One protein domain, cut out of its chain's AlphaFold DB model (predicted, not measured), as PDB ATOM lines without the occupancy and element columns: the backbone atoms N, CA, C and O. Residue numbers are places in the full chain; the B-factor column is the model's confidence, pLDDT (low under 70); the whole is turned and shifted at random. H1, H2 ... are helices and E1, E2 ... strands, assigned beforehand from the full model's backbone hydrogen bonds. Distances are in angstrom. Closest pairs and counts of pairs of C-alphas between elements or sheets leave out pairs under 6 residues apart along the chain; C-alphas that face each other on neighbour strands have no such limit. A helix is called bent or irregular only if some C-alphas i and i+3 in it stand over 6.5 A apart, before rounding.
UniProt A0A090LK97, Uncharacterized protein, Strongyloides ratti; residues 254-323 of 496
ATOM      1  N   TYR A 254       7.512  41.435  29.342       78.94
ATOM      2  CA  TYR A 254       8.461  41.088  28.294       78.94
ATOM      3  C   TYR A 254       8.850  39.619  28.438       78.94
ATOM      4  O   TYR A 254       9.359  39.202  29.475       78.94
ATOM      5  N   ILE A 255       8.631  38.838  27.388       79.12
ATOM      6  CA  ILE A 255       8.997  37.427  27.322       79.12
ATOM      7  C   ILE A 255       9.973  37.255  26.175       79.12
ATOM      8  O   ILE A 255       9.663  37.612  25.046       79.12
ATOM      9  N   SER A 256      11.127  36.659  26.446       78.88
ATOM     10  CA  SER A 256      12.042  36.162  25.420       78.88
ATOM     11  C   SER A 256      12.081  34.646  25.524       78.88
ATOM     12  O   SER A 256      12.397  34.106  26.584       78.88
ATOM     13  N   LEU A 257      11.736  33.957  24.442       81.81
ATOM     14  CA  LEU A 257      11.588  32.510  24.407       81.81
ATOM     15  C   LEU A 257      12.469  31.920  23.311       81.81
ATOM     16  O   LEU A 257      12.459  32.369  22.165       81.81
ATOM     17  N   ASN A 258      13.195  30.864  23.659       81.81
ATOM     18  CA  ASN A 258      13.859  30.011  22.689       81.81
ATOM     19  C   ASN A 258      13.675  28.543  23.066       81.81
ATOM     20  O   ASN A 258      14.256  28.063  24.038       81.81
ATOM     21  N   ILE A 259      12.908  27.836  22.247       86.06
ATOM     22  CA  ILE A 259      12.732  26.395  22.304       86.06
ATOM     23  C   ILE A 259      13.254  25.822  20.985       86.06
ATOM     24  O   ILE A 259      12.616  26.014  19.938       86.06
ATOM     25  N   PRO A 260      14.395  25.106  21.012       82.69
ATOM     26  CA  PRO A 260      14.994  24.524  19.819       82.69
ATOM     27  C   PRO A 260      13.981  23.683  19.040       82.69
ATOM     28  O   PRO A 260      13.206  22.928  19.626       82.69
ATOM     29  N   GLY A 261      13.964  23.808  17.716       79.81
ATOM     30  CA  GLY A 261      13.041  23.039  16.874       79.81
ATOM     31  C   GLY A 261      11.566  23.461  16.931       79.81
ATOM     32  O   GLY A 261      10.775  22.888  16.184       79.81
ATOM     33  N   PHE A 262      11.191  24.463  17.739       84.62
ATOM     34  CA  PHE A 262       9.787  24.802  17.986       84.62
ATOM     35  C   PHE A 262       9.445  26.298  17.856       84.62
ATOM     36  O   PHE A 262       8.708  26.684  16.944       84.62
ATOM     37  N   VAL A 263      10.024  27.169  18.689       82.19
ATOM     38  CA  VAL A 263       9.751  28.617  18.660       82.19
ATOM     39  C   VAL A 263      10.957  29.419  19.140       82.19
ATOM     40  O   VAL A 263      11.614  29.037  20.103       82.19
ATOM     41  N   ILE A 264      11.242  30.544  18.484       73.81
ATOM     42  CA  ILE A 264      12.249  31.521  18.913       73.81
ATOM     43  C   ILE A 264      11.665  32.906  18.691       73.81
ATOM     44  O   ILE A 264      11.247  33.218  17.576       73.81
ATOM     45  N   GLY A 265      11.653  33.744  19.716       72.69
ATOM     46  CA  GLY A 265      11.154  35.103  19.589       72.69
ATOM     47  C   GLY A 265      11.096  35.826  20.918       72.69
ATOM     48  O   GLY A 265      11.475  35.288  21.957       72.69
ATOM     49  N   TYR A 266      10.602  37.054  20.873       72.62
ATOM     50  CA  TYR A 266      10.203  37.765  22.069       72.62
ATOM     51  C   TYR A 266       8.853  38.433  21.858       72.62
ATOM     52  O   TYR A 266       8.442  38.708  20.735       72.62
ATOM     53  N   PHE A 267       8.176  38.696  22.960       73.06
ATOM     54  CA  PHE A 267       6.900  39.374  23.015       73.06
ATOM     55  C   PHE A 267       6.975  40.444  24.098       73.06
ATOM     56  O   PHE A 267       7.485  40.186  25.188       73.06
ATOM     57  N   SER A 268       6.468  41.637  23.805       71.88
ATOM     58  CA  SER A 268       6.246  42.684  24.797       71.88
ATOM     59  C   SER A 268       4.808  43.164  24.701       71.88
ATOM     60  O   SER A 268       4.368  43.572  23.627       71.88
ATOM     61  N   GLY A 269       4.071  43.109  25.805       77.88
ATOM     62  CA  GLY A 269       2.681  43.548  25.828       77.88
ATOM     63  C   GLY A 269       2.003  43.294  27.164       77.88
ATOM     64  O   GLY A 269       2.659  43.049  28.172       77.88
ATOM     65  N   CYS A 270       0.676  43.365  27.169       82.81
ATOM     66  CA  CYS A 270      -0.115  43.162  28.377       82.81
ATOM     67  C   CYS A 270      -0.165  41.686  28.799       82.81
ATOM     68  O   CYS A 270      -0.148  40.821  27.913       82.81
ATOM     69  N   PRO A 271      -0.283  41.407  30.111       87.12
ATOM     70  CA  PRO A 271      -0.350  40.058  30.670       87.12
ATOM     71  C   PRO A 271      -1.297  39.114  29.927       87.12
ATOM     72  O   PRO A 271      -0.871  38.070  29.454       87.12
ATOM     73  N   GLU A 272      -2.541  39.537  29.695       83.12
ATOM     74  CA  GLU A 272      -3.561  38.713  29.033       83.12
ATOM     75  C   GLU A 272      -3.126  38.235  27.635       83.12
ATOM     76  O   GLU A 272      -3.289  37.066  27.281       83.12
ATOM     77  N   ASN A 273      -2.497  39.118  26.854       79.88
ATOM     78  CA  ASN A 273      -2.010  38.786  25.515       79.88
ATOM     79  C   ASN A 273      -0.787  37.861  25.571       79.88
ATOM     80  O   ASN A 273      -0.685  36.925  24.776       79.88
ATOM     81  N   ALA A 274       0.129  38.113  26.515       84.12
ATOM     82  CA  ALA A 274       1.274  37.245  26.777       84.12
ATOM     83  C   ALA A 274       0.825  35.830  27.163       84.12
ATOM     84  O   ALA A 274       1.339  34.849  26.622       84.12
ATOM     85  N   ASP A 275      -0.149  35.728  28.064       87.88
ATOM     86  CA  ASP A 275      -0.636  34.464  28.602       87.88
ATOM     87  C   ASP A 275      -1.330  33.646  27.525       87.88
ATOM     88  O   ASP A 275      -1.039  32.459  27.379       87.88
ATOM     89  N   LEU A 276      -2.201  34.266  26.726       82.94
ATOM     90  CA  LEU A 276      -2.859  33.609  25.597       82.94
ATOM     91  C   LEU A 276      -1.841  33.095  24.575       82.94
ATOM     92  O   LEU A 276      -1.921  31.936  24.156       82.94
ATOM     93  N   LEU A 277      -0.860  33.925  24.214       83.88
ATOM     94  CA  LEU A 277       0.191  33.559  23.267       83.88
ATOM     95  C   LEU A 277       1.013  32.372  23.782       83.88
ATOM     96  O   LEU A 277       1.157  31.367  23.085       83.88
ATOM     97  N   LEU A 278       1.532  32.463  25.007       88.44
ATOM     98  CA  LEU A 278       2.335  31.400  25.607       88.44
ATOM     99  C   LEU A 278       1.529  30.121  25.830       88.44
ATOM    100  O   LEU A 278       2.055  29.031  25.610       88.44
ATOM    101  N   SER A 279       0.256  30.234  26.206       89.38
ATOM    102  CA  SER A 279      -0.631  29.078  26.370       89.38
ATOM    103  C   SER A 279      -0.819  28.347  25.047       89.38
ATOM    104  O   SER A 279      -0.681  27.125  24.999       89.38
ATOM    105  N   GLY A 280      -1.055  29.090  23.961       84.25
ATOM    106  CA  GLY A 280      -1.139  28.535  22.611       84.25
ATOM    107  C   GLY A 280       0.158  27.847  22.189       84.25
ATOM    108  O   GLY A 280       0.123  26.729  21.685       84.25
ATOM    109  N   ILE A 281       1.308  28.468  22.462       85.56
ATOM    110  CA  ILE A 281       2.631  27.895  22.184       85.56
ATOM    111  C   ILE A 281       2.837  26.592  22.976       85.56
ATOM    112  O   ILE A 281       3.126  25.553  22.391       85.56
ATOM    113  N   PHE A 282       2.668  26.595  24.297       89.62
ATOM    114  CA  PHE A 282       2.938  25.409  25.117       89.62
ATOM    115  C   PHE A 282       1.938  24.275  24.876       89.62
ATOM    116  O   PHE A 282       2.316  23.112  24.987       89.62
ATOM    117  N   ALA A 283       0.699  24.573  24.477       85.81
ATOM    118  CA  ALA A 283      -0.298  23.554  24.154       85.81
ATOM    119  C   ALA A 283       0.066  22.697  22.925       85.81
ATOM    120  O   ALA A 283      -0.381  21.556  22.827       85.81
ATOM    121  N   LEU A 284       0.895  23.201  22.003       86.12
ATOM    122  CA  LEU A 284       1.297  22.464  20.793       86.12
ATOM    123  C   LEU A 284       2.379  21.404  21.063       86.12
ATOM    124  O   LEU A 284       2.619  20.539  20.218       86.12
ATOM    125  N   ARG A 285       3.047  21.456  22.221       89.88
ATOM    126  CA  ARG A 285       4.153  20.562  22.591       89.88
ATOM    127  C   ARG A 285       3.901  19.945  23.962       89.88
ATOM    128  O   ARG A 285       3.918  20.622  24.982       89.88
ATOM    129  N   THR A 286       3.688  18.633  23.996       90.00
ATOM    130  CA  THR A 286       3.279  17.903  25.208       90.00
ATOM    131  C   THR A 286       4.351  17.948  26.299       90.00
ATOM    132  O   THR A 286       4.020  18.015  27.481       90.00
ATOM    133  N   ASP A 287       5.631  17.957  25.919       92.44
ATOM    134  CA  ASP A 287       6.747  18.111  26.854       92.44
ATOM    135  C   ASP A 287       6.758  19.490  27.525       92.44
ATOM    136  O   ASP A 287       6.967  19.569  28.734       92.44
ATOM    137  N   LEU A 288       6.448  20.554  26.779       92.25
ATOM    138  CA  LEU A 288       6.289  21.902  27.330       92.25
ATOM    139  C   LEU A 288       5.049  22.010  28.209       92.25
ATOM    140  O   LEU A 288       5.126  22.531  29.319       92.25
ATOM    141  N   LEU A 289       3.910  21.495  27.742       91.50
ATOM    142  CA  LEU A 289       2.678  21.504  28.521       91.50
ATOM    143  C   LEU A 289       2.875  20.808  29.871       91.50
ATOM    144  O   LEU A 289       2.372  21.282  30.883       91.50
ATOM    145  N   ALA A 290       3.629  19.708  29.906       92.12
ATOM    146  CA  ALA A 290       3.966  19.022  31.146       92.12
ATOM    147  C   ALA A 290       4.887  19.854  32.055       92.12
ATOM    148  O   ALA A 290       4.631  19.924  33.257       92.12
ATOM    149  N   GLU A 291       5.909  20.509  31.497       92.00
ATOM    150  CA  GLU A 291       6.846  21.376  32.233       92.00
ATOM    151  C   GLU A 291       6.145  22.588  32.877       92.00
ATOM    152  O   GLU A 291       6.415  22.982  34.020       92.00
ATOM    153  N   PHE A 292       5.181  23.161  32.157       90.94
ATOM    154  CA  PHE A 292       4.425  24.333  32.590       90.94
ATOM    155  C   PHE A 292       3.075  23.994  33.225       90.94
ATOM    156  O   PHE A 292       2.383  24.895  33.683       90.94
ATOM    157  N   LYS A 293       2.698  22.716  33.352       93.31
ATOM    158  CA  LYS A 293       1.367  22.298  33.830       93.31
ATOM    159  C   LYS A 293       0.935  22.978  35.131       93.31
ATOM    160  O   LYS A 293      -0.231  23.320  35.285       93.31
ATOM    161  N   ASN A 294       1.870  23.180  36.056       93.00
ATOM    162  CA  ASN A 294       1.581  23.748  37.375       93.00
ATOM    163  C   ASN A 294       1.264  25.251  37.351       93.00
ATOM    164  O   ASN A 294       0.791  25.762  38.359       93.00
ATOM    165  N   ILE A 295       1.535  25.946  36.243       93.19
ATOM    166  CA  ILE A 295       1.176  27.358  36.066       93.19
ATOM    167  C   ILE A 295      -0.040  27.539  35.156       93.19
ATOM    168  O   ILE A 295      -0.468  28.662  34.945       93.19
ATOM    169  N   PHE A 296      -0.616  26.465  34.611       91.94
ATOM    170  CA  PHE A 296      -1.871  26.556  33.871       91.94
ATOM    171  C   PHE A 296      -3.054  26.591  34.832       91.94
ATOM    172  O   PHE A 296      -3.201  25.735  35.707       91.94
ATOM    173  N   ASN A 297      -3.965  27.531  34.613       91.69
ATOM    174  CA  ASN A 297      -5.255  27.513  35.272       91.69
ATOM    175  C   ASN A 297      -6.087  26.337  34.730       91.69
ATOM    176  O   ASN A 297      -6.368  26.235  33.533       91.69
ATOM    177  N   ASN A 298      -6.507  25.439  35.623       88.94
ATOM    178  CA  ASN A 298      -7.221  24.217  35.243       88.94
ATOM    179  C   ASN A 298      -8.556  24.472  34.528       88.94
ATOM    180  O   ASN A 298      -8.976  23.613  33.745       88.94
ATOM    181  N   ASN A 299      -9.197  25.615  34.789       91.00
ATOM    182  CA  ASN A 299     -10.501  25.971  34.236       91.00
ATOM    183  C   ASN A 299     -10.360  26.656  32.876       91.00
ATOM    184  O   ASN A 299     -11.014  26.247  31.923       91.00
ATOM    185  N   THR A 300      -9.507  27.679  32.778       91.50
ATOM    186  CA  THR A 300      -9.369  28.472  31.544       91.50
ATOM    187  C   THR A 300      -8.417  27.843  30.534       91.50
ATOM    188  O   THR A 300      -8.484  28.182  29.359       91.50
ATOM    189  N   LYS A 301      -7.537  26.929  30.973       89.19
ATOM    190  CA  LYS A 301      -6.414  26.396  30.179       89.19
ATOM    191  C   LYS A 301      -5.454  27.486  29.692       89.19
ATOM    192  O   LYS A 301      -4.723  27.276  28.731       89.19
ATOM    193  N   ILE A 302      -5.445  28.622  30.383       91.69
ATOM    194  CA  ILE A 302      -4.524  29.731  30.155       91.69
ATOM    195  C   ILE A 302      -3.512  29.743  31.303       91.69
ATOM    196  O   ILE A 302      -3.833  29.349  32.428       91.69
ATOM    197  N   ILE A 303      -2.285  30.152  31.009       91.06
ATOM    198  CA  ILE A 303      -1.237  30.383  31.999       91.06
ATOM    199  C   ILE A 303      -1.699  31.434  33.013       91.06
ATOM    200  O   ILE A 303      -2.257  32.466  32.658       91.06
ATOM    201  N   ASP A 304      -1.467  31.156  34.289       93.38
ATOM    202  CA  ASP A 304      -1.587  32.130  35.361       93.38
ATOM    203  C   ASP A 304      -0.363  33.050  35.330       93.38
ATOM    204  O   ASP A 304       0.764  32.623  35.613       93.38
ATOM    205  N   HIS A 305      -0.596  34.312  34.972       90.62
ATOM    206  CA  HIS A 305       0.459  35.305  34.817       90.62
ATOM    207  C   HIS A 305       1.332  35.469  36.057       90.62
ATOM    208  O   HIS A 305       2.551  35.620  35.958       90.62
ATOM    209  N   ASN A 306       0.712  35.455  37.239       89.44
ATOM    210  CA  ASN A 306       1.425  35.697  38.484       89.44
ATOM    211  C   ASN A 306       2.377  34.537  38.762       89.44
ATOM    212  O   ASN A 306       3.545  34.766  39.062       89.44
ATOM    213  N   LEU A 307       1.918  33.299  38.557       90.38
ATOM    214  CA  LEU A 307       2.757  32.106  38.700       90.38
ATOM    215  C   LEU A 307       3.865  32.031  37.640       90.38
ATOM    216  O   LEU A 307       4.957  31.531  37.921       90.38
ATOM    217  N   LEU A 308       3.604  32.513  36.420       88.12
ATOM    218  CA  LEU A 308       4.630  32.639  35.383       88.12
ATOM    219  C   LEU A 308       5.719  33.625  35.820       88.12
ATOM    220  O   LEU A 308       6.902  33.284  35.783       88.12
ATOM    221  N   CYS A 309       5.317  34.813  36.273       84.12
ATOM    222  CA  CYS A 309       6.230  35.836  36.767       84.12
ATOM    223  C   CYS A 309       7.020  35.344  37.983       84.12
ATOM    224  O   CYS A 309       8.232  35.539  38.012       84.12
ATOM    225  N   GLU A 310       6.393  34.626  38.922       84.88
ATOM    226  CA  GLU A 310       7.054  34.018  40.088       84.88
ATOM    227  C   GLU A 310       8.224  33.103  39.709       84.88
ATOM    228  O   GLU A 310       9.271  33.137  40.356       84.88
ATOM    229  N   ARG A 311       8.102  32.338  38.616       77.50
ATOM    230  CA  ARG A 311       9.200  31.498  38.101       77.50
ATOM    231  C   ARG A 311      10.366  32.294  37.508       77.50
ATOM    232  O   ARG A 311      11.444  31.731  37.333       77.50
ATOM    233  N   SER A 312      10.157  33.572  37.197       70.69
ATOM    234  CA  SER A 312      11.168  34.487  36.652       70.69
ATOM    235  C   SER A 312      11.752  35.464  37.685       70.69
ATOM    236  O   SER A 312      12.583  36.292  37.327       70.69
ATOM    237  N   LEU A 313      11.357  35.377  38.965       54.81
ATOM    238  CA  LEU A 313      11.735  36.357  39.998       54.81
ATOM    239  C   LEU A 313      13.199  36.294  40.473       54.81
ATOM    240  O   LEU A 313      13.622  37.195  41.196       54.81
ATOM    241  N   ASP A 314      14.005  35.323  40.033       56.00
ATOM    242  CA  ASP A 314      15.447  35.255  40.350       56.00
ATOM    243  C   ASP A 314      16.317  36.205  39.477       56.00
ATOM    244  O   ASP A 314      17.506  35.968  39.241       56.00
ATOM    245  N   GLY A 315      15.738  37.323  39.023       54.94
ATOM    246  CA  GLY A 315      16.399  38.391  38.261       54.94
ATOM    247  C   GLY A 315      16.386  38.189  36.740       54.94
ATOM    248  O   GLY A 315      15.703  37.316  36.222       54.94
ATOM    249  N   ASP A 316      17.186  38.978  36.008       62.25
ATOM    250  CA  ASP A 316      17.312  38.935  34.531       62.25
ATOM    251  C   ASP A 316      17.932  37.623  33.981       62.25
ATOM    252  O   ASP A 316      18.414  37.567  32.842       62.25
ATOM    253  N   GLN A 317      17.997  36.565  34.792       68.50
ATOM    254  CA  GLN A 317      18.547  35.279  34.388       68.50
ATOM    255  C   GLN A 317      17.514  34.495  33.569       68.50
ATOM    256  O   GLN A 317      16.354  34.383  33.966       68.50
ATOM    257  N   PRO A 318      17.909  33.917  32.424       71.88
ATOM    258  CA  PRO A 318      17.001  33.116  31.623       71.88
ATOM    259  C   PRO A 318      16.580  31.858  32.392       71.88
ATOM    260  O   PRO A 318      17.423  31.106  32.880       71.88
ATOM    261  N   TYR A 319      15.276  31.592  32.434       80.75
ATOM    262  CA  TYR A 319      14.747  30.322  32.922       80.75
ATOM    263  C   TYR A 319      15.010  29.222  31.884       80.75
ATOM    264  O   TYR A 319      14.394  29.192  30.816       80.75
ATOM    265  N   ILE A 320      15.970  28.338  32.170       81.94
ATOM    266  CA  ILE A 320      16.347  27.248  31.265       81.94
ATOM    267  C   ILE A 320      15.398  26.073  31.480       81.94
ATOM    268  O   ILE A 320      15.438  25.411  32.516       81.94
ATOM    269  N   ILE A 321      14.595  25.777  30.462       85.00
ATOM    270  CA  ILE A 321      13.769  24.570  30.411       85.00
ATOM    271  C   ILE A 321      14.472  23.461  29.634       85.00
ATOM    272  O   ILE A 321      15.052  23.693  28.569       85.00
ATOM    273  N   ASN A 322      14.391  22.239  30.157       85.69
ATOM    274  CA  ASN A 322      14.848  21.043  29.461       85.69
ATOM    275  C   ASN A 322      13.694  20.483  28.639       85.69
ATOM    276  O   ASN A 322      12.761  19.893  29.178       85.69
ATOM    277  N   THR A 323      13.769  20.666  27.328       90.19
ATOM    278  CA  THR A 323      12.755  20.163  26.400       90.19
ATOM    279  C   THR A 323      13.255  18.900  25.715       90.19
ATOM    280  O   THR A 323      14.456  18.612  25.712       90.19
TER     281      THR A 323
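This is residues 254 to 323 of the 496 residues of an uncharacterized protein of Strongyloides ratti (UniProt A0A090LK97). A two-stranded hairpin, E1 and E2, runs beside the long helix H1, and H2 and H3 lie away from the hairpin, near opposite ends of H1. The centres of the three helices make a triangle with sides of 12.6 A from H1 to H2, 12.3 A from H1 to H3 and 14.0 A from H2 to H3: H2 folds back from the end of H1, and H3 lies across near H1's beginning, while residues 312 to 317 stick out as a free loop. The printed part has 70 residues, with two named strands and three named helices in the order E1, E2, H1, H2, H3; the sheet, in the order E1 - E2, is antiparallel, and the class is mixed, helices and strands. The whole is compact, with a radius of gyration of the C-alphas of 11.4 A, and the C-alphas span 30 by 25 by 20 A.

E1 is residues 254 to 259, 16.4 A from first to last C-alpha, and begins with C-alpha 254 at (8.461, 41.088, 28.294). E2 is residues 263 to 269, 18.0 A long. H1, residues 271 to 283, is 17.7 A long, with C-alpha 283 at (-0.298, 23.554, 24.154). H2 is residues 286 to 295, 14.6 A long; it is irregular, with C-alphas 291 and 294 7.7 A apart. H3, residues 305 to 310, is 8.5 A long and ends with C-alpha 310 at (7.054, 34.018, 40.088).

E1 and E2 form a hairpin, antiparallel with 172 degrees between their directions. N 257 and O 265, 2.8 A apart, and N 265 and O 257, 2.9 A apart, are within hydrogen-bond range. The closest C-alphas of E2 and H1 are those of Phe 267 and Ala 274, 7.1 A apart; those of E1 and H1 are Ile 255 and Ala 274, 7.7 A apart. H1, with residues 282 to 283 alone, and H2 touch only at the corner, with the C-alphas of Phe 282 and Leu 289 closest at 5.2 A. They run opposite ways at a tilt of 36 degrees, only just steep. H1, with residues 271 to 275 alone, and H3 only just touch, with 3 pairs of C-alphas within 8 A, the closest being Pro 271 and His 305 at 6.4 A; they stand about perpendicular at 83 degrees. H2 and H3 are close but not clearly touching, with the C-alphas of Ile 295 and Leu 307 closest at 5.7 A. E1 and E2 are each apart from H2 and H3. In H1 and H3 every O i to N i+4 pair is within hydrogen-bond range; in H2, 4 of 6 are.

The two C-alphas farthest apart, those of Asn 299 and Asp 316, are 30.7 A apart. The printed part has no cut and no long link. Residues 311 to 323 hold no named element. Mean pLDDT of the printed part is 83.4; residues 313 to 317 are under 70.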